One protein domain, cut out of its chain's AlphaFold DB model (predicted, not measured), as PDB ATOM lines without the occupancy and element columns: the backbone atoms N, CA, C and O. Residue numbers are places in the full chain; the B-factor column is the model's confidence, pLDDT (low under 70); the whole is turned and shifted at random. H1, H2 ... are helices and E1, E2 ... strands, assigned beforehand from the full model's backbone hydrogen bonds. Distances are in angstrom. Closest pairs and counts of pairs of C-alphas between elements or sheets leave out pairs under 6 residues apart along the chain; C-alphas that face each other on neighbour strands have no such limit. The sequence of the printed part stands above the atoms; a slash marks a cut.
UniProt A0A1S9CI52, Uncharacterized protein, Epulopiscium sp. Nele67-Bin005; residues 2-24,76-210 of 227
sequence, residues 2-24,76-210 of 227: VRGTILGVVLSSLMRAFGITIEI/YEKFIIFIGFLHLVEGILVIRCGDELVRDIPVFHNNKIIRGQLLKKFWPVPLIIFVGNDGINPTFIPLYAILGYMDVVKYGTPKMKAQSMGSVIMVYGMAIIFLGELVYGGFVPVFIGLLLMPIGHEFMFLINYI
ATOM      1  N   VAL A   2     113.649 116.232 160.601       84.75
ATOM      2  CA  VAL A   2     114.635 116.559 159.536       84.75
ATOM      3  C   VAL A   2     115.985 115.831 159.667       84.75
ATOM      4  O   VAL A   2     116.483 115.278 158.694       84.75
ATOM      5  N   ARG A   3     116.562 115.764 160.876       85.44
ATOM      6  CA  ARG A   3     117.851 115.077 161.109       85.44
ATOM      7  C   ARG A   3     117.802 113.573 160.804       85.44
ATOM      8  O   ARG A   3     118.772 113.038 160.284       85.44
ATOM      9  N   GLY A   4     116.675 112.916 161.096       80.75
ATOM     10  CA  GLY A   4     116.467 111.500 160.769       80.75
ATOM     11  C   GLY A   4     116.340 111.287 159.262       80.75
ATOM     12  O   GLY A   4     116.950 110.371 158.724       80.75
ATOM     13  N   THR A   5     115.650 112.199 158.569       81.44
ATOM     14  CA  THR A   5     115.541 112.198 157.104       81.44
ATOM     15  C   THR A   5     116.906 112.312 156.427       81.44
ATOM     16  O   THR A   5     117.224 111.491 155.573       81.44
ATOM     17  N   ILE A   6     117.736 113.274 156.846       86.31
ATOM     18  CA  ILE A   6     119.085 113.466 156.289       86.31
ATOM     19  C   ILE A   6     119.944 112.217 156.508       86.31
ATOM     20  O   ILE A   6     120.548 111.714 155.563       86.31
ATOM     21  N   LEU A   7     119.976 111.688 157.736       84.62
ATOM     22  CA  LEU A   7     120.777 110.500 158.037       84.62
ATOM     23  C   LEU A   7     120.266 109.245 157.324       84.62
ATOM     24  O   LEU A   7     121.080 108.412 156.954       84.62
ATOM     25  N   GLY A   8     118.960 109.122 157.080       81.44
ATOM     26  CA  GLY A   8     118.392 108.015 156.308       81.44
ATOM     27  C   GLY A   8     118.801 108.024 154.836       81.44
ATOM     28  O   GLY A   8     119.166 106.984 154.286       81.44
ATOM     29  N   VAL A   9     118.843 109.205 154.209       83.62
ATOM     30  CA  VAL A   9     119.369 109.353 152.841       83.62
ATOM     31  C   VAL A   9     120.852 108.984 152.798       83.62
ATOM     32  O   VAL A   9     121.249 108.172 151.968       83.62
ATOM     33  N   VAL A  10     121.653 109.504 153.737       86.12
ATOM     34  CA  VAL A  10     123.086 109.173 153.842       86.12
ATOM     35  C   VAL A  10     123.291 107.672 154.051       86.12
ATOM     36  O   VAL A  10     124.118 107.069 153.372       86.12
ATOM     37  N   LEU A  11     122.518 107.055 154.946       84.38
ATOM     38  CA  LEU A  11     122.558 105.619 155.197       84.38
ATOM     39  C   LEU A  11     122.241 104.819 153.927       84.38
ATOM     40  O   LEU A  11     122.978 103.901 153.584       84.38
ATOM     41  N   SER A  12     121.194 105.202 153.196       82.50
ATOM     42  CA  SER A  12     120.809 104.531 151.950       82.50
ATOM     43  C   SER A  12     121.916 104.616 150.891       82.50
ATOM     44  O   SER A  12     122.204 103.633 150.208       82.50
ATOM     45  N   SER A  13     122.591 105.768 150.782       80.94
ATOM     46  CA  SER A  13     123.750 105.941 149.899       80.94
ATOM     47  C   SER A  13     124.947 105.088 150.327       80.94
ATOM     48  O   SER A  13     125.588 104.475 149.475       80.94
ATOM     49  N   LEU A  14     125.234 105.012 151.632       82.75
ATOM     50  CA  LEU A  14     126.308 104.171 152.165       82.75
ATOM     51  C   LEU A  14     126.036 102.694 151.885       82.75
ATOM     52  O   LEU A  14     126.890 102.028 151.313       82.75
ATOM     53  N   MET A  15     124.838 102.194 152.191       80.88
ATOM     54  CA  MET A  15     124.471 100.799 151.922       80.88
ATOM     55  C   MET A  15     124.684 100.417 150.454       80.88
ATOM     56  O   MET A  15     125.239  99.356 150.170       80.88
ATOM     57  N   ARG A  16     124.322 101.305 149.517       79.12
ATOM     58  CA  ARG A  16     124.583 101.094 148.088       79.12
ATOM     59  C   ARG A  16     126.078 101.051 147.770       79.12
ATOM     60  O   ARG A  16     126.485 100.205 146.980       79.12
ATOM     61  N   ALA A  17     126.883 101.931 148.367       78.00
ATOM     62  CA  ALA A  17     128.334 101.954 148.177       78.00
ATOM     63  C   ALA A  17     129.019 100.679 148.704       78.00
ATOM     64  O   ALA A  17     129.954 100.191 148.079       78.00
ATOM     65  N   PHE A  18     128.511 100.105 149.799       73.19
ATOM     66  CA  PHE A  18     128.949  98.812 150.340       73.19
ATOM     67  C   PHE A  18     128.349  97.600 149.597       73.19
ATOM     68  O   PHE A  18     128.565  96.463 149.999       73.19
ATOM     69  N   GLY A  19     127.587  97.810 148.515       72.88
ATOM     70  CA  GLY A  19     126.995  96.723 147.725       72.88
ATOM     71  C   GLY A  19     125.873  95.960 148.438       72.88
ATOM     72  O   GLY A  19     125.454  94.900 147.974       72.88
ATOM     73  N   ILE A  20     125.350  96.492 149.545       73.94
ATOM     74  CA  ILE A  20     124.288  95.860 150.326       73.94
ATOM     75  C   ILE A  20     122.952  96.150 149.642       73.94
ATOM     76  O   ILE A  20     122.279  97.143 149.922       73.94
ATOM     77  N   THR A  21     122.565  95.274 148.719       73.31
ATOM     78  CA  THR A  21     121.224  95.253 148.127       73.31
ATOM     79  C   THR A  21     120.384  94.180 148.804       73.31
ATOM     80  O   THR A  21     120.803  93.025 148.936       73.31
ATOM     81  N   ILE A  22     119.200  94.565 149.272       71.88
ATOM     82  CA  ILE A  22     118.242  93.661 149.904       71.88
ATOM     83  C   ILE A  22     117.034  93.575 148.971       71.88
ATOM     84  O   ILE A  22     116.377  94.579 148.716       71.88
ATOM     85  N   GLU A  23     116.772  92.389 148.436       74.88
ATOM     86  CA  GLU A  23     115.624  92.134 147.564       74.88
ATOM     87  C   GLU A  23     114.360  91.975 148.396       74.88
ATOM     88  O   GLU A  23     114.401  91.311 149.424       74.88
ATOM     89  N   ILE A  24     113.231  92.535 147.956       75.62
ATOM     90  CA  ILE A  24     111.974  92.382 148.690       75.62
ATOM     91  C   ILE A  24     111.430  90.968 148.497       75.62
ATOM     92  O   ILE A  24     110.916  90.632 147.433       75.62
ATOM     93  N   TYR A  76     119.910  86.861 156.016       93.50
ATOM     94  CA  TYR A  76     120.284  87.110 157.408       93.50
ATOM     95  C   TYR A  76     121.649  87.797 157.545       93.50
ATOM     96  O   TYR A  76     121.798  88.701 158.364       93.50
ATOM     97  N   GLU A  77     122.613  87.444 156.696       92.69
ATOM     98  CA  GLU A  77     123.948  88.042 156.618       92.69
ATOM     99  C   GLU A  77     123.854  89.555 156.391       92.69
ATOM    100  O   GLU A  77     124.438  90.357 157.123       92.69
ATOM    101  N   LYS A  78     123.043  89.955 155.402       90.88
ATOM    102  CA  LYS A  78     122.836  91.362 155.046       90.88
ATOM    103  C   LYS A  78     122.080  92.105 156.145       90.88
ATOM    104  O   LYS A  78     122.351  93.284 156.380       90.88
ATOM    105  N   PHE A  79     121.163  91.431 156.846       92.69
ATOM    106  CA  PHE A  79     120.434  92.035 157.961       92.69
ATOM    107  C   PHE A  79     121.316  92.357 159.160       92.69
ATOM    108  O   PHE A  79     121.108  93.406 159.768       92.69
ATOM    109  N   ILE A  80     122.310  91.525 159.476       95.50
ATOM    110  CA  ILE A  80     123.257  91.814 160.562       95.50
ATOM    111  C   ILE A  80     123.960  93.150 160.284       95.50
ATOM    112  O   ILE A  80     123.903  94.063 161.111       95.50
ATOM    113  N   ILE A  81     124.531  93.310 159.084       94.00
ATOM    114  CA  ILE A  81     125.232  94.540 158.687       94.00
ATOM    115  C   ILE A  81     124.275  95.741 158.701       94.00
ATOM    116  O   ILE A  81     124.568  96.782 159.295       94.00
ATOM    117  N   PHE A  82     123.096  95.586 158.095       91.44
ATOM    118  CA  PHE A  82     122.074  96.629 158.033       91.44
ATOM    119  C   PHE A  82     121.638  97.117 159.424       91.44
ATOM    120  O   PHE A  82     121.565  98.323 159.669       91.44
ATOM    121  N   ILE A  83     121.397  96.204 160.365       94.25
ATOM    122  CA  ILE A  83     121.005  96.550 161.734       94.25
ATOM    123  C   ILE A  83     122.144  97.256 162.471       94.25
ATOM    124  O   ILE A  83     121.883  98.193 163.230       94.25
ATOM    125  N   GLY A  84     123.397  96.868 162.226       94.75
ATOM    126  CA  GLY A  84     124.559  97.579 162.752       94.75
ATOM    127  C   GLY A  84     124.599  99.043 162.295       94.75
ATOM    128  O   GLY A  84     124.781  99.947 163.114       94.75
ATOM    129  N   PHE A  85     124.309  99.307 161.018       93.00
ATOM    130  CA  PHE A  85     124.179 100.674 160.510       93.00
ATOM    131  C   PHE A  85     123.004 101.450 161.123       93.00
ATOM    132  O   PHE A  85     123.157 102.635 161.428       93.00
ATOM    133  N   LEU A  86     121.850 100.809 161.339       93.31
ATOM    134  CA  LEU A  86     120.715 101.452 162.013       93.31
ATOM    135  C   LEU A  86     121.094 101.929 163.419       93.31
ATOM    136  O   LEU A  86     120.798 103.070 163.771       93.31
ATOM    137  N   HIS A  87     121.811 101.106 164.186       95.25
ATOM    138  CA  HIS A  87     122.293 101.495 165.512       95.25
ATOM    139  C   HIS A  87     123.377 102.573 165.430       95.25
ATOM    140  O   HIS A  87     123.408 103.469 166.264       95.25
ATOM    141  N   LEU A  88     124.231 102.577 164.402       94.25
ATOM    142  CA  LEU A  88     125.183 103.674 164.207       94.25
ATOM    143  C   LEU A  88     124.454 105.018 164.023       94.25
ATOM    144  O   LEU A  88     124.800 106.010 164.669       94.25
ATOM    145  N   VAL A  89     123.409 105.043 163.187       94.19
ATOM    146  CA  VAL A  89     122.556 106.225 162.988       94.19
ATOM    147  C   VAL A  89     121.818 106.601 164.273       94.19
ATOM    148  O   VAL A  89     121.782 107.782 164.626       94.19
ATOM    149  N   GLU A  90     121.266 105.622 164.992       95.25
ATOM    150  CA  GLU A  90     120.612 105.843 166.282       95.25
ATOM    151  C   GLU A  90     121.574 106.481 167.284       95.25
ATOM    152  O   GLU A  90     121.271 107.536 167.835       95.25
ATOM    153  N   GLY A  91     122.764 105.912 167.465       95.75
ATOM    154  CA  GLY A  91     123.772 106.422 168.384       95.75
ATOM    155  C   GLY A  91     124.175 107.863 168.061       95.75
ATOM    156  O   GLY A  91     124.208 108.709 168.956       95.75
ATOM    157  N   ILE A  92     124.363 108.195 166.777       94.81
ATOM    158  CA  ILE A  92     124.620 109.575 166.328       94.81
ATOM    159  C   ILE A  92     123.453 110.502 166.702       94.81
ATOM    160  O   ILE A  92     123.672 111.597 167.231       94.81
ATOM    161  N   LEU A  93     122.209 110.091 166.444       94.44
ATOM    162  CA  LEU A  93     121.020 110.875 166.784       94.44
ATOM    163  C   LEU A  93     120.889 111.082 168.294       94.44
ATOM    164  O   LEU A  93     120.607 112.200 168.733       94.44
ATOM    165  N   VAL A  94     121.141 110.046 169.087       95.31
ATOM    166  CA  VAL A  94     121.067 110.091 170.546       95.31
ATOM    167  C   VAL A  94     122.134 111.029 171.117       95.31
ATOM    168  O   VAL A  94     121.789 111.915 171.896       95.31
ATOM    169  N   ILE A  95     123.390 110.954 170.658       95.25
ATOM    170  CA  ILE A  95     124.464 111.869 171.098       95.25
ATOM    171  C   ILE A  95     124.119 113.328 170.797       95.25
ATOM    172  O   ILE A  95     124.401 114.222 171.596       95.25
ATOM    173  N   ARG A  96     123.573 113.589 169.606       93.50
ATOM    174  CA  ARG A  96     123.348 114.958 169.132       93.50
ATOM    175  C   ARG A  96     122.071 115.576 169.670       93.50
ATOM    176  O   ARG A  96     121.990 116.800 169.709       93.50
ATOM    177  N   CYS A  97     121.054 114.766 169.953       93.31
ATOM    178  CA  CYS A  97     119.721 115.285 170.230       93.31
ATOM    179  C   CYS A  97     118.801 114.371 171.038       93.31
ATOM    180  O   CYS A  97     117.588 114.602 171.049       93.31
ATOM    181  N   GLY A  98     119.337 113.329 171.673       90.62
ATOM    182  CA  GLY A  98     118.578 112.441 172.553       90.62
ATOM    183  C   GLY A  98     118.112 113.122 173.842       90.62
ATOM    184  O   GLY A  98     117.142 112.676 174.443       90.62
ATOM    185  N   ASP A  99     118.751 114.226 174.226       91.88
ATOM    186  CA  ASP A  99     118.405 115.079 175.364       91.88
ATOM    187  C   ASP A  99     117.387 116.177 175.030       91.88
ATOM    188  O   ASP A  99     117.027 116.976 175.890       91.88
ATOM    189  N   GLU A 100     116.890 116.233 173.794       87.44
ATOM    190  CA  GLU A 100     115.775 117.114 173.448       87.44
ATOM    191  C   GLU A 100     114.452 116.506 173.959       87.44
ATOM    192  O   GLU A 100     114.257 115.294 173.892       87.44
ATOM    193  N   LEU A 101     113.504 117.345 174.400       85.69
ATOM    194  CA  LEU A 101     112.171 116.944 174.901       85.69
ATOM    195  C   LEU A 101     112.166 116.181 176.241       85.69
ATOM    196  O   LEU A 101     111.329 115.302 176.460       85.69
ATOM    197  N   VAL A 102     113.060 116.552 177.161       89.69
ATOM    198  CA  VAL A 102     113.083 116.015 178.532       89.69
ATOM    199  C   VAL A 102     111.773 116.308 179.261       89.69
ATOM    200  O   VAL A 102     111.283 117.439 179.247       89.69
ATOM    201  N   ARG A 103     111.222 115.299 179.939       89.19
ATOM    202  CA  ARG A 103     110.042 115.442 180.803       89.19
ATOM    203  C   ARG A 103     110.366 115.001 182.217       89.19
ATOM    204  O   ARG A 103     110.943 113.937 182.406       89.19
ATOM    205  N   ASP A 104     109.958 115.773 183.213       89.81
ATOM    206  CA  ASP A 104     110.091 115.335 184.599       89.81
ATOM    207  C   ASP A 104     109.041 114.274 184.934       89.81
ATOM    208  O   ASP A 104     107.865 114.421 184.599       89.81
ATOM    209  N   ILE A 105     109.468 113.211 185.611       88.00
ATOM    210  CA  ILE A 105     108.615 112.099 186.025       88.00
ATOM    211  C   ILE A 105     108.902 111.703 187.481       88.00
ATOM    212  O   ILE A 105     110.045 111.803 187.937       88.00
ATOM    213  N   PRO A 106     107.896 111.240 188.242       87.00
ATOM    214  CA  PRO A 106     108.145 110.610 189.531       87.00
ATOM    215  C   PRO A 106     108.816 109.246 189.317       87.00
ATOM    216  O   PRO A 106     108.375 108.441 188.499       87.00
ATOM    217  N   VAL A 107     109.883 108.974 190.063       83.12
ATOM    218  CA  VAL A 107     110.623 107.710 190.032       83.12
ATOM    219  C   VAL A 107     110.649 107.124 191.437       83.12
ATOM    220  O   VAL A 107     111.110 107.762 192.382       83.12
ATOM    221  N   PHE A 108     110.179 105.888 191.579       80.19
ATOM    222  CA  PHE A 108     110.248 105.159 192.842       80.19
ATOM    223  C   PHE A 108     111.654 104.581 193.037       80.19
ATOM    224  O   PHE A 108     112.164 103.839 192.196       80.19
ATOM    225  N   HIS A 109     112.300 104.936 194.146       76.25
ATOM    226  CA  HIS A 109     113.614 104.428 194.521       76.25
ATOM    227  C   HIS A 109     113.708 104.255 196.042       76.25
ATOM    228  O   HIS A 109     113.527 105.216 196.788       76.25
ATOM    229  N   ASN A 110     113.993 103.034 196.510       75.94
ATOM    230  CA  ASN A 110     114.160 102.689 197.931       75.94
ATOM    231  C   ASN A 110     113.022 103.218 198.835       75.94
ATOM    232  O   ASN A 110     113.270 103.957 199.790       75.94
ATOM    233  N   ASN A 111     111.765 102.887 198.503       78.44
ATOM    234  CA  ASN A 111     110.545 103.357 199.188       78.44
ATOM    235  C   ASN A 111     110.375 104.889 199.266       78.44
ATOM    236  O   ASN A 111     109.579 105.392 200.059       78.44
ATOM    237  N   LYS A 112     111.092 105.652 198.434       77.56
ATOM    238  CA  LYS A 112     110.937 107.104 198.297       77.56
ATOM    239  C   LYS A 112     110.627 107.459 196.847       77.56
ATOM    240  O   LYS A 112     111.155 106.849 195.919       77.56
ATOM    241  N   ILE A 113     109.777 108.463 196.653       81.56
ATOM    242  CA  ILE A 113     109.545 109.056 195.335       81.56
ATOM    243  C   ILE A 113     110.582 110.159 195.149       81.56
ATOM    244  O   ILE A 113     110.618 111.124 195.914       81.56
ATOM    245  N   ILE A 114     111.438 110.002 194.146       82.00
ATOM    246  CA  ILE A 114     112.389 111.023 193.703       82.00
ATOM    247  C   ILE A 114     111.954 111.556 192.338       82.00
ATOM    248  O   ILE A 114     111.281 110.867 191.574       82.00
ATOM    249  N   ARG A 115     112.325 112.795 192.015       81.81
ATOM    250  CA  ARG A 115     112.081 113.364 190.685       81.81
ATOM    251  C   ARG A 115     113.166 112.860 189.734       81.81
ATOM    252  O   ARG A 115     114.345 113.083 189.997       81.81
ATOM    253  N   GLY A 116     112.767 112.174 188.672       87.12
ATOM    254  CA  GLY A 116     113.635 111.781 187.566       87.12
ATOM    255  C   GLY A 116     113.262 112.511 186.283       87.12
ATOM    256  O   GLY A 116     112.252 113.211 186.218       87.12
ATOM    257  N   GLN A 117     114.081 112.332 185.257       90.62
ATOM    258  CA  GLN A 117     113.908 112.948 183.949       90.62
ATOM    259  C   GLN A 117     113.812 111.863 182.878       90.62
ATOM    260  O   GLN A 117     114.716 111.048 182.729       90.62
ATOM    261  N   LEU A 118     112.701 111.836 182.149       91.94
ATOM    262  CA  LEU A 118     112.457 110.948 181.021       91.94
ATOM    263  C   LEU A 118     112.985 111.594 179.740       91.94
ATOM    264  O   LEU A 118     112.555 112.688 179.369       91.94
ATOM    265  N   LEU A 119     113.864 110.881 179.045       92.38
ATOM    266  CA  LEU A 119     114.288 111.178 177.686       92.38
ATOM    267  C   LEU A 119     113.499 110.246 176.776       92.38
ATOM    268  O   LEU A 119     113.583 109.030 176.928       92.38
ATOM    269  N   LYS A 120     112.691 110.788 175.866       92.06
ATOM    270  CA  LYS A 120     111.917 109.974 174.924       92.06
ATOM    271  C   LYS A 120     111.820 110.671 173.582       92.06
ATOM    272  O   LYS A 120     111.249 111.757 173.489       92.06
ATOM    273  N   LYS A 121     112.331 110.025 172.536       90.50
ATOM    274  CA  LYS A 121     112.346 110.593 171.193       90.50
ATOM    275  C   LYS A 121     112.305 109.524 170.113       90.50
ATOM    276  O   LYS A 121     112.908 108.469 170.256       90.50
ATOM    277  N   PHE A 122     111.609 109.837 169.024       90.94
ATOM    278  CA  PHE A 122     111.520 108.987 167.842       90.94
ATOM    279  C   PHE A 122     111.944 109.768 166.604       90.94
ATOM    280  O   PHE A 122     111.594 110.943 166.438       90.94
ATOM    281  N   TRP A 123     112.682 109.106 165.725       90.62
ATOM    282  CA  TRP A 123     113.135 109.645 164.456       90.62
ATOM    283  C   TRP A 123     112.678 108.722 163.326       90.62
ATOM    284  O   TRP A 123     113.121 107.576 163.272       90.62
ATOM    285  N   PRO A 124     111.821 109.202 162.409       86.44
ATOM    286  CA  PRO A 124     111.604 108.503 161.156       86.44
ATOM    287  C   PRO A 124     112.876 108.619 160.311       86.44
ATOM    288  O   PRO A 124     113.400 109.719 160.101       86.44
ATOM    289  N   VAL A 125     113.373 107.481 159.853       86.69
ATOM    290  CA  VAL A 125     114.564 107.338 159.023       86.69
ATOM    291  C   VAL A 125     114.119 106.713 157.701       86.69
ATOM    292  O   VAL A 125     113.760 105.535 157.683       86.69
ATOM    293  N   PRO A 126     114.071 107.486 156.603       80.94
ATOM    294  CA  PRO A 126     113.771 106.941 155.292       80.94
ATOM    295  C   PRO A 126     114.920 106.033 154.855       80.94
ATOM    296  O   PRO A 126     116.091 106.389 154.975       80.94
ATOM    297  N   LEU A 127     114.569 104.869 154.341       79.75
ATOM    298  CA  LEU A 127     115.468 103.873 153.797       79.75
ATOM    299  C   LEU A 127     115.049 103.616 152.361       79.75
ATOM    300  O   LEU A 127     113.899 103.266 152.098       79.75
ATOM    301  N   ILE A 128     115.976 103.804 151.435       74.62
ATOM    302  CA  ILE A 128     115.741 103.507 150.030       74.62
ATOM    303  C   ILE A 128     116.273 102.104 149.775       74.62
ATOM    304  O   ILE A 128     117.484 101.882 149.802       74.62
ATOM    305  N   ILE A 129     115.363 101.162 149.540       71.50
ATOM    306  CA  ILE A 129     115.728  99.820 149.092       71.50
ATOM    307  C   ILE A 129     115.779  99.815 147.568       71.50
ATOM    308  O   ILE A 129     114.857 100.282 146.897       71.50
ATOM    309  N   PHE A 130     116.879  99.291 147.035       68.44
ATOM    310  CA  PHE A 130     117.112  99.145 145.605       68.44
ATOM    311  C   PHE A 130     116.623  97.764 145.169       68.44
ATOM    312  O   PHE A 130     117.121  96.754 145.665       68.44
ATOM    313  N   VAL A 131     115.664  97.735 144.247       64.94
ATOM    314  CA  VAL A 131     115.088  96.520 143.666       64.94
ATOM    315  C   VAL A 131     115.448  96.465 142.181       64.94
ATOM    316  O   VAL A 131     115.249  97.441 141.456       64.94
ATOM    317  N   GLY A 132     115.977  95.321 141.740       57.25
ATOM    318  CA  GLY A 132     116.437  95.103 140.363       57.25
ATOM    319  C   GLY A 132     117.947  95.308 140.186       57.25
ATOM    320  O   GLY A 132     118.555  96.195 140.790       57.25
ATOM    321  N   ASN A 133     118.562  94.451 139.367       54.06
ATOM    322  CA  ASN A 133     120.010  94.406 139.096       54.06
ATOM    323  C   ASN A 133     120.387  95.000 137.730       54.06
ATOM    324  O   ASN A 133     121.558  95.064 137.371       54.06
ATOM    325  N   ASP A 134     119.402  95.431 136.957       60.59
ATOM    326  CA  ASP A 134     119.523  95.707 135.531       60.59
ATOM    327  C   ASP A 134     120.074  97.105 135.220       60.59
ATOM    328  O   ASP A 134     120.396  97.377 134.068       60.59
ATOM    329  N   GLY A 135     120.258  97.978 136.221       56.78
ATOM    330  CA  GLY A 135     120.970  99.267 136.116       56.78
ATOM    331  C   GLY A 135     120.321 100.322 135.205       56.78
ATOM    332  O   GLY A 135     120.606 101.507 135.347       56.78
ATOM    333  N   ILE A 136     119.425  99.895 134.318       62.72
ATOM    334  CA  ILE A 136     118.719 100.683 133.309       62.72
ATOM    335  C   ILE A 136     117.405 101.228 133.887       62.72
ATOM    336  O   ILE A 136     117.077 102.384 133.640       62.72
ATOM    337  N   ASN A 137     116.701 100.447 134.719       61.91
ATOM    338  CA  ASN A 137     115.476 100.856 135.420       61.91
ATOM    339  C   ASN A 137     115.564 100.542 136.925       61.91
ATOM    340  O   ASN A 137     114.888  99.630 137.406       61.91
ATOM    341  N   PRO A 138     116.407 101.254 137.696       65.31
ATOM    342  CA  PRO A 138     116.494 101.011 139.128       65.31
ATOM    343  C   PRO A 138     115.143 101.321 139.782       65.31
ATOM    344  O   PRO A 138     114.677 102.462 139.775       65.31
ATOM    345  N   THR A 139     114.505 100.296 140.346       70.25
ATOM    346  CA  THR A 139     113.279 100.476 141.119       70.25
ATOM    347  C   THR A 139     113.670 100.800 142.554       70.25
ATOM    348  O   THR A 139     114.408 100.055 143.198       70.25
ATOM    349  N   PHE A 140     113.188 101.930 143.064       74.06
ATOM    350  CA  PHE A 140     113.436 102.353 144.439       74.06
ATOM    351  C   PHE A 140     112.162 102.212 145.248       74.06
ATOM    352  O   PHE A 140     111.123 102.760 144.877       74.06
ATOM    353  N   ILE A 141     112.252 101.517 146.376       74.81
ATOM    354  CA  ILE A 141     111.132 101.392 147.301       74.81
ATOM    355  C   ILE A 141     111.464 102.197 148.555       74.81
ATOM    356  O   ILE A 141     112.391 101.832 149.288       74.81
ATOM    357  N   PRO A 142     110.751 103.312 148.800       76.06
ATOM    358  CA  PRO A 142     110.932 104.076 150.018       76.06
ATOM    359  C   PRO A 142     110.283 103.328 151.182       76.06
ATOM    360  O   PRO A 142     109.072 103.114 151.209       76.06
ATOM    361  N   LEU A 143     111.089 102.968 152.173       80.69
ATOM    362  CA  LEU A 143     110.633 102.481 153.467       80.69
ATOM    363  C   LEU A 143     110.947 103.512 154.545       80.69
ATOM    364  O   LEU A 143     111.883 104.295 154.422       80.69
ATOM    365  N   TYR A 144     110.178 103.508 155.627       80.69
ATOM    366  CA  TYR A 144     110.477 104.313 156.806       80.69
ATOM    367  C   TYR A 144     110.776 103.383 157.975       80.69
ATOM    368  O   TYR A 144     109.891 102.672 158.447       80.69
ATOM    369  N   ALA A 145     112.014 103.410 158.461       83.69
ATOM    370  CA  ALA A 145     112.349 102.864 159.766       83.69
ATOM    371  C   ALA A 145     112.045 103.903 160.850       83.69
ATOM    372  O   ALA A 145     112.176 105.108 160.633       83.69
ATOM    373  N   ILE A 146     111.651 103.445 162.033       87.69
ATOM    374  CA  ILE A 146     111.485 104.305 163.204       87.69
ATOM    375  C   ILE A 146     112.586 103.938 164.187       87.69
ATOM    376  O   ILE A 146     112.578 102.844 164.740       87.69
ATOM    377  N   LEU A 147     113.520 104.861 164.414       89.38
ATOM    378  CA  LEU A 147     114.510 104.740 165.484       89.38
ATOM    379  C   LEU A 147     113.978 105.453 166.723       89.38
ATOM    380  O   LEU A 147     113.499 106.587 166.628       89.38
ATOM    381  N   GLY A 148     114.027 104.797 167.878       86.56
ATOM    382  CA  GLY A 148     113.433 105.296 169.113       86.56
ATOM    383  C   GLY A 148     114.393 105.195 170.284       86.56
ATOM    384  O   GLY A 148     114.825 104.105 170.620       86.56
ATOM    385  N   TYR A 149     114.648 106.322 170.947       90.88
ATOM    386  CA  TYR A 149     115.425 106.375 172.180       90.88
ATOM    387  C   TYR A 149     114.513 106.670 173.365       90.88
ATOM    388  O   TYR A 149     113.739 107.637 173.340       90.88
ATOM    389  N   MET A 150     114.606 105.847 174.405       90.88
ATOM    390  CA  MET A 150     113.864 106.031 175.646       90.88
ATOM    391  C   MET A 150     114.734 105.666 176.844       90.88
ATOM    392  O   MET A 150     115.227 104.546 176.930       90.88
ATOM    393  N   ASP A 151     114.893 106.603 177.777       91.00
ATOM    394  CA  ASP A 151     115.735 106.411 178.955       91.00
ATOM    395  C   ASP A 151     115.300 107.286 180.140       91.00
ATOM    396  O   ASP A 151     114.591 108.282 179.973       91.00
ATOM    397  N   VAL A 152     115.722 106.920 181.351       88.94
ATOM    398  CA  VAL A 152     115.392 107.621 182.596       88.94
ATOM    399  C   VAL A 152     116.659 108.042 183.325       88.94
ATOM    400  O   VAL A 152     117.445 107.225 183.802       88.94
ATOM    401  N   VAL A 153     116.795 109.347 183.518       88.19
ATOM    402  CA  VAL A 153     117.883 109.970 184.266       88.19
ATOM    403  C   VAL A 153     117.441 110.211 185.703       88.19
ATOM    404  O   VAL A 153     116.478 110.931 185.967       88.19
ATOM    405  N   LYS A 154     118.151 109.584 186.647       81.69
ATOM    406  CA  LYS A 154     117.957 109.770 188.101       81.69
ATOM    407  C   LYS A 154     119.029 110.672 188.717       81.69
ATOM    408  O   LYS A 154     118.783 111.357 189.707       81.69
ATOM    409  N   TYR A 155     120.218 110.650 188.129       78.69
ATOM    410  CA  TYR A 155     121.424 111.346 188.558       78.69
ATOM    411  C   TYR A 155     122.081 111.954 187.311       78.69
ATOM    412  O   TYR A 155     121.829 111.460 186.221       78.69
ATOM    413  N   GLY A 156     122.875 113.020 187.442       79.94
ATOM    414  CA  GLY A 156     123.499 113.667 186.279       79.94
ATOM    415  C   GLY A 156     122.555 114.545 185.442       79.94
ATOM    416  O   GLY A 156     121.516 114.998 185.922       79.94
ATOM    417  N   THR A 157     122.961 114.842 184.201       87.25
ATOM    418  CA  THR A 157     122.180 115.657 183.253       87.25
ATOM    419  C   THR A 157     121.676 114.803 182.083       87.25
ATOM    420  O   THR A 157     122.407 113.918 181.632       87.25
ATOM    421  N   PRO A 158     120.484 115.094 181.521       90.19
ATOM    422  CA  PRO A 158     119.958 114.402 180.339       90.19
ATOM    423  C   PRO A 158     120.946 114.367 179.176       90.19
ATOM    424  O   PRO A 158     121.124 113.336 178.536       90.19
ATOM    425  N   LYS A 159     121.659 115.476 178.962       91.31
ATOM    426  CA  LYS A 159     122.685 115.591 177.930       91.31
ATOM    427  C   LYS A 159     123.830 114.604 178.124       91.31
ATOM    428  O   LYS A 159     124.195 113.909 177.183       91.31
ATOM    429  N   MET A 160     124.376 114.515 179.336       90.38
ATOM    430  CA  MET A 160     125.451 113.566 179.635       90.38
ATOM    431  C   MET A 160     124.983 112.118 179.468       90.38
ATOM    432  O   MET A 160     125.705 111.321 178.867       90.38
ATOM    433  N   LYS A 161     123.764 111.793 179.924       91.19
ATOM    434  CA  LYS A 161     123.180 110.457 179.740       91.19
ATOM    435  C   LYS A 161     123.047 110.102 178.265       91.19
ATOM    436  O   LYS A 161     123.541 109.061 177.843       91.19
ATOM    437  N   ALA A 162     122.432 110.986 177.478       94.00
ATOM    438  CA  ALA A 162     122.248 110.785 176.047       94.00
ATOM    439  C   ALA A 162     123.596 110.621 175.327       94.00
ATOM    440  O   ALA A 162     123.761 109.712 174.521       94.00
ATOM    441  N   GLN A 163     124.606 111.426 175.657       94.12
ATOM    442  CA  GLN A 163     125.940 111.283 175.064       94.12
ATOM    443  C   GLN A 163     126.610 109.951 175.423       94.12
ATOM    444  O   GLN A 163     127.178 109.297 174.545       94.12
ATOM    445  N   SER A 164     126.522 109.526 176.685       93.25
ATOM    446  CA  SER A 164     127.071 108.244 177.135       93.25
ATOM    447  C   SER A 164     126.377 107.069 176.446       93.25
ATOM    448  O   SER A 164     127.038 106.231 175.836       93.25
ATOM    449  N   MET A 165     125.043 107.024 176.489       94.81
ATOM    450  CA  MET A 165     124.275 105.927 175.900       94.81
ATOM    451  C   MET A 165     124.368 105.911 174.380       94.81
ATOM    452  O   MET A 165     124.562 104.852 173.796       94.81
ATOM    453  N   GLY A 166     124.327 107.072 173.733       95.81
ATOM    454  CA  GLY A 166     124.544 107.165 172.295       95.81
ATOM    455  C   GLY A 166     125.931 106.666 171.875       95.81
ATOM    456  O   GLY A 166     126.044 105.998 170.852       95.81
ATOM    457  N   SER A 167     126.971 106.878 172.693       96.19
ATOM    458  CA  SER A 167     128.308 106.316 172.438       96.19
ATOM    459  C   SER A 167     128.324 104.790 172.564       96.19
ATOM    460  O   SER A 167     128.906 104.112 171.721       96.19
ATOM    461  N   VAL A 168     127.639 104.235 173.569       96.69
ATOM    462  CA  VAL A 168     127.465 102.779 173.732       96.69
ATOM    463  C   VAL A 168     126.732 102.177 172.528       96.69
ATOM    464  O   VAL A 168     127.186 101.177 171.977       96.69
ATOM    465  N   ILE A 169     125.651 102.822 172.071       96.62
ATOM    466  CA  ILE A 169     124.889 102.418 170.880       96.62
ATOM    467  C   ILE A 169     125.778 102.443 169.623       96.62
ATOM    468  O   ILE A 169     125.750 101.498 168.838       96.62
ATOM    469  N   MET A 170     126.612 103.475 169.445       96.38
ATOM    470  CA  MET A 170     127.553 103.541 168.318       96.38
ATOM    471  C   MET A 170     128.592 102.418 168.352       96.38
ATOM    472  O   MET A 170     128.857 101.809 167.318       96.38
ATOM    473  N   VAL A 171     129.185 102.141 169.519       97.56
ATOM    474  CA  VAL A 171     130.175 101.061 169.678       97.56
ATOM    475  C   VAL A 171     129.552  99.709 169.351       97.56
ATOM    476  O   VAL A 171     130.148  98.932 168.607       97.56
ATOM    477  N   TYR A 172     128.335  99.458 169.833       97.50
ATOM    478  CA  TYR A 172     127.581  98.268 169.458       97.50
ATOM    479  C   TYR A 172     127.325  98.204 167.948       97.50
ATOM    480  O   TYR A 172     127.621  97.185 167.331       97.50
ATOM    481  N   GLY A 173     126.854  99.292 167.330       97.00
ATOM    482  CA  GLY A 173     126.626  99.351 165.885       97.00
ATOM    483  C   GLY A 173     127.879  99.006 165.075       97.00
ATOM    484  O   GLY A 173     127.814  98.175 164.174       97.00
ATOM    485  N   MET A 174     129.040  99.564 165.440       96.75
ATOM    486  CA  MET A 174     130.325  99.237 164.802       96.75
ATOM    487  C   MET A 174     130.716  97.766 164.991       96.75
ATOM    488  O   MET A 174     131.155  97.128 164.035       96.75
ATOM    489  N   ALA A 175     130.533  97.215 166.193       97.69
ATOM    490  CA  ALA A 175     130.822  95.811 166.470       97.69
ATOM    491  C   ALA A 175     129.925  94.868 165.651       97.69
ATOM    492  O   ALA A 175     130.412  93.872 165.120       97.69
ATOM    493  N   ILE A 176     128.640  95.200 165.501       97.19
ATOM    494  CA  ILE A 176     127.691  94.419 164.700       97.19
ATOM    495  C   ILE A 176     127.968  94.536 163.201       97.19
ATOM    496  O   ILE A 176     127.882  93.526 162.514       97.19
ATOM    497  N   ILE A 177     128.346  95.712 162.688       95.62
ATOM    498  CA  ILE A 177     128.785  95.849 161.286       95.62
ATOM    499  C   ILE A 177     129.991  94.944 161.040       95.62
ATOM    500  O   ILE A 177     129.966  94.135 160.119       95.62
ATOM    501  N   PHE A 178     131.015  95.024 161.895       96.12
ATOM    502  CA  PHE A 178     132.209  94.193 161.765       96.12
ATOM    503  C   PHE A 178     131.882  92.694 161.820       96.12
ATOM    504  O   PHE A 178     132.338  91.928 160.978       96.12
ATOM    505  N   LEU A 179     131.042  92.276 162.770       97.19
ATOM    506  CA  LEU A 179     130.555  90.901 162.854       97.19
ATOM    507  C   LEU A 179     129.783  90.489 161.593       97.19
ATOM    508  O   LEU A 179     129.970  89.383 161.099       97.19
ATOM    509  N   GLY A 180     128.940  91.375 161.066       95.88
ATOM    510  CA  GLY A 180     128.181  91.152 159.841       95.88
ATOM    511  C   GLY A 180     129.077  90.954 158.622       95.88
ATOM    512  O   GLY A 180     128.826  90.042 157.845       95.88
ATOM    513  N   GLU A 181     130.159  91.724 158.493       94.44
ATOM    514  CA  GLU A 181     131.165  91.541 157.436       94.44
ATOM    515  C   GLU A 181     131.886  90.190 157.560       94.44
ATOM    516  O   GLU A 181     132.088  89.496 156.564       94.44
ATOM    517  N   LEU A 182     132.224  89.760 158.782       96.75
ATOM    518  CA  LEU A 182     132.808  88.432 159.008       96.75
ATOM    519  C   LEU A 182     131.837  87.302 158.645       96.75
ATOM    520  O   LEU A 182     132.261  86.279 158.107       96.75
ATOM    521  N   VAL A 183     130.546  87.484 158.933       96.75
ATOM    522  CA  VAL A 183     129.495  86.528 158.566       96.75
ATOM    523  C   VAL A 183     129.295  86.491 157.053       96.75
ATOM    524  O   VAL A 183     129.292  85.415 156.461       96.75
ATOM    525  N   TYR A 184     129.200  87.656 156.414       93.56
ATOM    526  CA  TYR A 184     129.039  87.784 154.968       93.56
ATOM    527  C   TYR A 184     130.241  87.217 154.196       93.56
ATOM    528  O   TYR A 184     130.069  86.564 153.171       93.56
ATOM    529  N   GLY A 185     131.457  87.398 154.721       93.50
ATOM    530  CA  GLY A 185     132.682  86.811 154.176       93.50
ATOM    531  C   GLY A 185     132.859  85.312 154.458       93.50
ATOM    532  O   GLY A 185     133.858  84.738 154.034       93.50
ATOM    533  N   GLY A 186     131.934  84.672 155.183       94.50
ATOM    534  CA  GLY A 186     131.987  83.244 155.509       94.50
ATOM    535  C   GLY A 186     132.985  82.863 156.609       94.50
ATOM    536  O   GLY A 186     133.171  81.678 156.877       94.50
ATOM    537  N   PHE A 187     133.613  83.836 157.278       96.44
ATOM    538  CA  PHE A 187     134.537  83.586 158.391       96.44
ATOM    539  C   PHE A 187     133.808  83.182 159.678       96.44
ATOM    540  O   PHE A 187     134.374  82.487 160.520       96.44
ATOM    541  N   VAL A 188     132.560  83.631 159.844       97.06
ATOM    542  CA  VAL A 188     131.714  83.338 161.006       97.06
ATOM    543  C   VAL A 188     130.367  82.780 160.533       97.06
ATOM    544  O   VAL A 188     129.723  83.389 159.684       97.06
ATOM    545  N   PRO A 189     129.882  81.652 161.082       96.81
ATOM    546  CA  PRO A 189     128.546  81.150 160.770       96.81
ATOM    547  C   PRO A 189     127.435  82.146 161.130       96.81
ATOM    548  O   PRO A 189     127.456  82.754 162.203       96.81
ATOM    549  N   VAL A 190     126.403  82.230 160.286       96.50
ATOM    550  CA  VAL A 190     125.241  83.127 160.458       96.50
ATOM    551  C   VAL A 190     124.591  82.996 161.832       96.50
ATOM    552  O   VAL A 190     124.313  84.004 162.477       96.50
ATOM    553  N   PHE A 191     124.404  81.765 162.314       96.31
ATOM    554  CA  PHE A 191     123.820  81.508 163.631       96.31
ATOM    555  C   PHE A 191     124.592  82.205 164.765       96.31
ATOM    556  O   PHE A 191     123.973  82.762 165.668       96.31
ATOM    557  N   ILE A 192     125.931  82.236 164.703       96.44
ATOM    558  CA  ILE A 192     126.750  82.942 165.701       96.44
ATOM    559  C   ILE A 192     126.510  84.450 165.599       96.44
ATOM    560  O   ILE A 192     126.305  85.108 166.618       96.44
ATOM    561  N   GLY A 193     126.476  84.986 164.375       96.50
ATOM    562  CA  GLY A 193     126.151  86.390 164.124       96.50
ATOM    563  C   GLY A 193     124.820  86.805 164.753       96.50
ATOM    564  O   GLY A 193     124.752  87.765 165.522       96.50
ATOM    565  N   LEU A 194     123.773  86.024 164.486       97.31
ATOM    566  CA  LEU A 194     122.419  86.267 164.978       97.31
ATOM    567  C   LEU A 194     122.267  86.045 166.484       97.31
ATOM    568  O   LEU A 194     121.449  86.717 167.104       97.31
ATOM    569  N   LEU A 195     123.049  85.153 167.091       97.06
ATOM    570  CA  LEU A 195     123.054  84.955 168.541       97.06
ATOM    571  C   LEU A 195     123.690  86.142 169.278       97.06
ATOM    572  O   LEU A 195     123.205  86.554 170.333       97.06
ATOM    573  N   LEU A 196     124.768  86.709 168.731       97.12
ATOM    574  CA  LEU A 196     125.491  87.819 169.356       97.12
ATOM    575  C   LEU A 196     124.733  89.149 169.290       97.12
ATOM    576  O   LEU A 196     124.916  89.986 170.172       97.12
ATOM    577  N   MET A 197     123.858  89.341 168.301       95.94
ATOM    578  CA  MET A 197     123.023  90.541 168.183       95.94
ATOM    579  C   MET A 197     122.164  90.825 169.435       95.94
ATOM    580  O   MET A 197     122.365  91.866 170.064       95.94
ATOM    581  N   PRO A 198     121.245  89.937 169.868       96.88
ATOM    582  CA  PRO A 198     120.409  90.190 171.036       96.88
ATOM    583  C   PRO A 198     121.242  90.210 172.323       96.88
ATOM    584  O   PRO A 198     120.921  90.971 173.231       96.88
ATOM    585  N   ILE A 199     122.341  89.447 172.396       97.31
ATOM    586  CA  ILE A 199     123.271  89.484 173.537       97.31
ATOM    587  C   ILE A 199     123.905  90.871 173.672       97.31
ATOM    588  O   ILE A 199     123.887  91.456 174.755       97.31
ATOM    589  N   GLY A 200     124.448  91.419 172.583       95.88
ATOM    590  CA  GLY A 200     125.037  92.753 172.581       95.88
ATOM    591  C   GLY A 200     123.999  93.834 172.885       95.88
ATOM    592  O   GLY A 200     124.276  94.747 173.661       95.88
ATOM    593  N   HIS A 201     122.778  93.683 172.370       93.88
ATOM    594  CA  HIS A 201     121.679  94.601 172.654       93.88
ATOM    595  C   HIS A 201     121.273  94.591 174.142       93.88
ATOM    596  O   HIS A 201     121.106  95.647 174.754       93.88
ATOM    597  N   GLU A 202     121.184  93.417 174.776       95.00
ATOM    598  CA  GLU A 202     120.963  93.318 176.227       95.00
ATOM    599  C   GLU A 202     122.154  93.884 177.017       95.00
ATOM    600  O   GLU A 202     121.954  94.579 178.011       95.00
ATOM    601  N   PHE A 203     123.394  93.683 176.556       94.62
ATOM    602  CA  PHE A 203     124.580  94.268 177.187       94.62
ATOM    603  C   PHE A 203     124.543  95.806 177.203       94.62
ATOM    604  O   PHE A 203     124.886  96.422 178.215       94.62
ATOM    605  N   MET A 204     124.052  96.444 176.138       92.62
ATOM    606  CA  MET A 204     123.839  97.897 176.116       92.62
ATOM    607  C   MET A 204     122.831  98.349 177.179       92.62
ATOM    608  O   MET A 204     123.067  99.339 177.876       92.62
ATOM    609  N   PHE A 205     121.723  97.617 177.344       87.69
ATOM    610  CA  PHE A 205     120.759  97.899 178.407       87.69
ATOM    611  C   PHE A 205     121.352  97.669 179.797       87.69
ATOM    612  O   PHE A 205     121.104  98.465 180.700       87.69
ATOM    613  N   LEU A 206     122.176  96.635 179.983       90.62
ATOM    614  CA  LEU A 206     122.874  96.400 181.248       90.62
ATOM    615  C   LEU A 206     123.777  97.579 181.619       90.62
ATOM    616  O   LEU A 206     123.730  98.030 182.764       90.62
ATOM    617  N   ILE A 207     124.526  98.132 180.659       88.75
ATOM    618  CA  ILE A 207     125.318  99.354 180.871       88.75
ATOM    619  C   ILE A 207     124.413 100.512 181.304       88.75
ATOM    620  O   ILE A 207     124.766 101.257 182.219       88.75
ATOM    621  N   ASN A 208     123.226 100.639 180.704       86.44
ATOM    622  CA  ASN A 208     122.278 101.692 181.058       86.44
ATOM    623  C   ASN A 208     121.835 101.646 182.534       86.44
ATOM    624  O   ASN A 208     121.610 102.693 183.148       86.44
ATOM    625  N   TYR A 209     121.724 100.443 183.106       83.19
ATOM    626  CA  TYR A 209     121.314 100.230 184.496       83.19
ATOM    627  C   TYR A 209     122.420 100.492 185.524       83.19
ATOM    628  O   TYR A 209     122.122 100.559 186.721       83.19
ATOM    629  N   ILE A 210     123.675 100.667 185.097       82.88
ATOM    630  CA  ILE A 210     124.774 100.989 186.008       82.88
ATOM    631  C   ILE A 210     124.514 102.379 186.623       82.88
ATOM    632  O   ILE A 210     124.359 103.358 185.889       82.88
TER     633      ILE A 210
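Overview. This is residues 2 to 24 and 76 to 210 of the 227 residues of an uncharacterized protein of Epulopiscium sp. Nele67-Bin005 (UniProt A0A1S9CI52). A long, strongly twisted ribbon of three strands, made mostly by the hairpin E2 and E3 with the short E1 at one end, has helices H1, H2 and H3 over one face; H2, H3 and H4 form an up-and-down bundle, each running against the one before it, and H4 only grazes the sheet with its residues 205 to 209. H2 and H3 with the sheet make two layers, helices on one face of a sheet. The printed part has 158 residues, with four named helices and three named strands in the order H1 H2 E1 E2 E3 H3 H4; the class is mixed, helices and strands, and the sheet, E1 - E2 - E3, is antiparallel, a meander in which each strand is the antiparallel neighbour of the one before. The whole is only just compact, close to loose, with a radius of gyration of the C-alphas of 18.0 A, and elongated, spanning 63 by 35 by 21 A.

Along the chain. Find C-alpha 112 at (110.937, 107.104, 198.297); from there E2, residues 112 to 131, runs 55.8 A and bends by 57 degrees at residue 115. E3, residues 139 to 153, is 44.4 A long, and E1, residues 103 to 109, is 18.0 A. Look at C-alpha 2 at (114.635, 116.559, 159.536) for the start of H1, residues 2 to 17, 23.0 A long. H2, residues 76 to 97, is 31.0 A, and H3, residues 158 to 184, is 37.9 A. H4, residues 190 to 209, is 29.8 A and ends with C-alpha 209 at (121.314, 100.230, 184.496).

Arrangement. Start with the hairpin E2 and E3, where N 123 and O 147 are 2.8 A apart, within hydrogen-bond range; in the hairpin E1 and E2, N 105 and O 116 are also 2.8 A apart. H1 is over E2 at a height over the sheet of 5.2 A, with C-alphas Gly 8 and Val 125 closest at 4.7 A. On the same face, H2 is over E2 and E3 at 9.0 A, and H3 is over E3 at 7.8 A. H2, the hub, touches H3 at a shallow tilt of 18 degrees, opposite ways, the closest C-alphas being Gly 91 and Gly 166, 4.1 A. H4 touches H3, its partner in a helical hairpin, closest at C-alphas Val 183 and Val 190, 5.8 A; H1 is apart from both H3 and H4. Every O i to N i+4 pair is within hydrogen-bond range in H1 and H3, against 17 of 18 in H2 and 14 of 16 in H4.

Size, cuts and confidence. The two C-alphas farthest apart, Asn 111 and Ile 136, are 66.4 A from each other. Residues 25 to 75 are not printed, and C-alphas 24 and 76 are 13.1 A apart across this cut. Of the links that are printed whole, none is long. Look at residues 130 to 138 for pLDDT under 70; the mean of the printed part is 87.2.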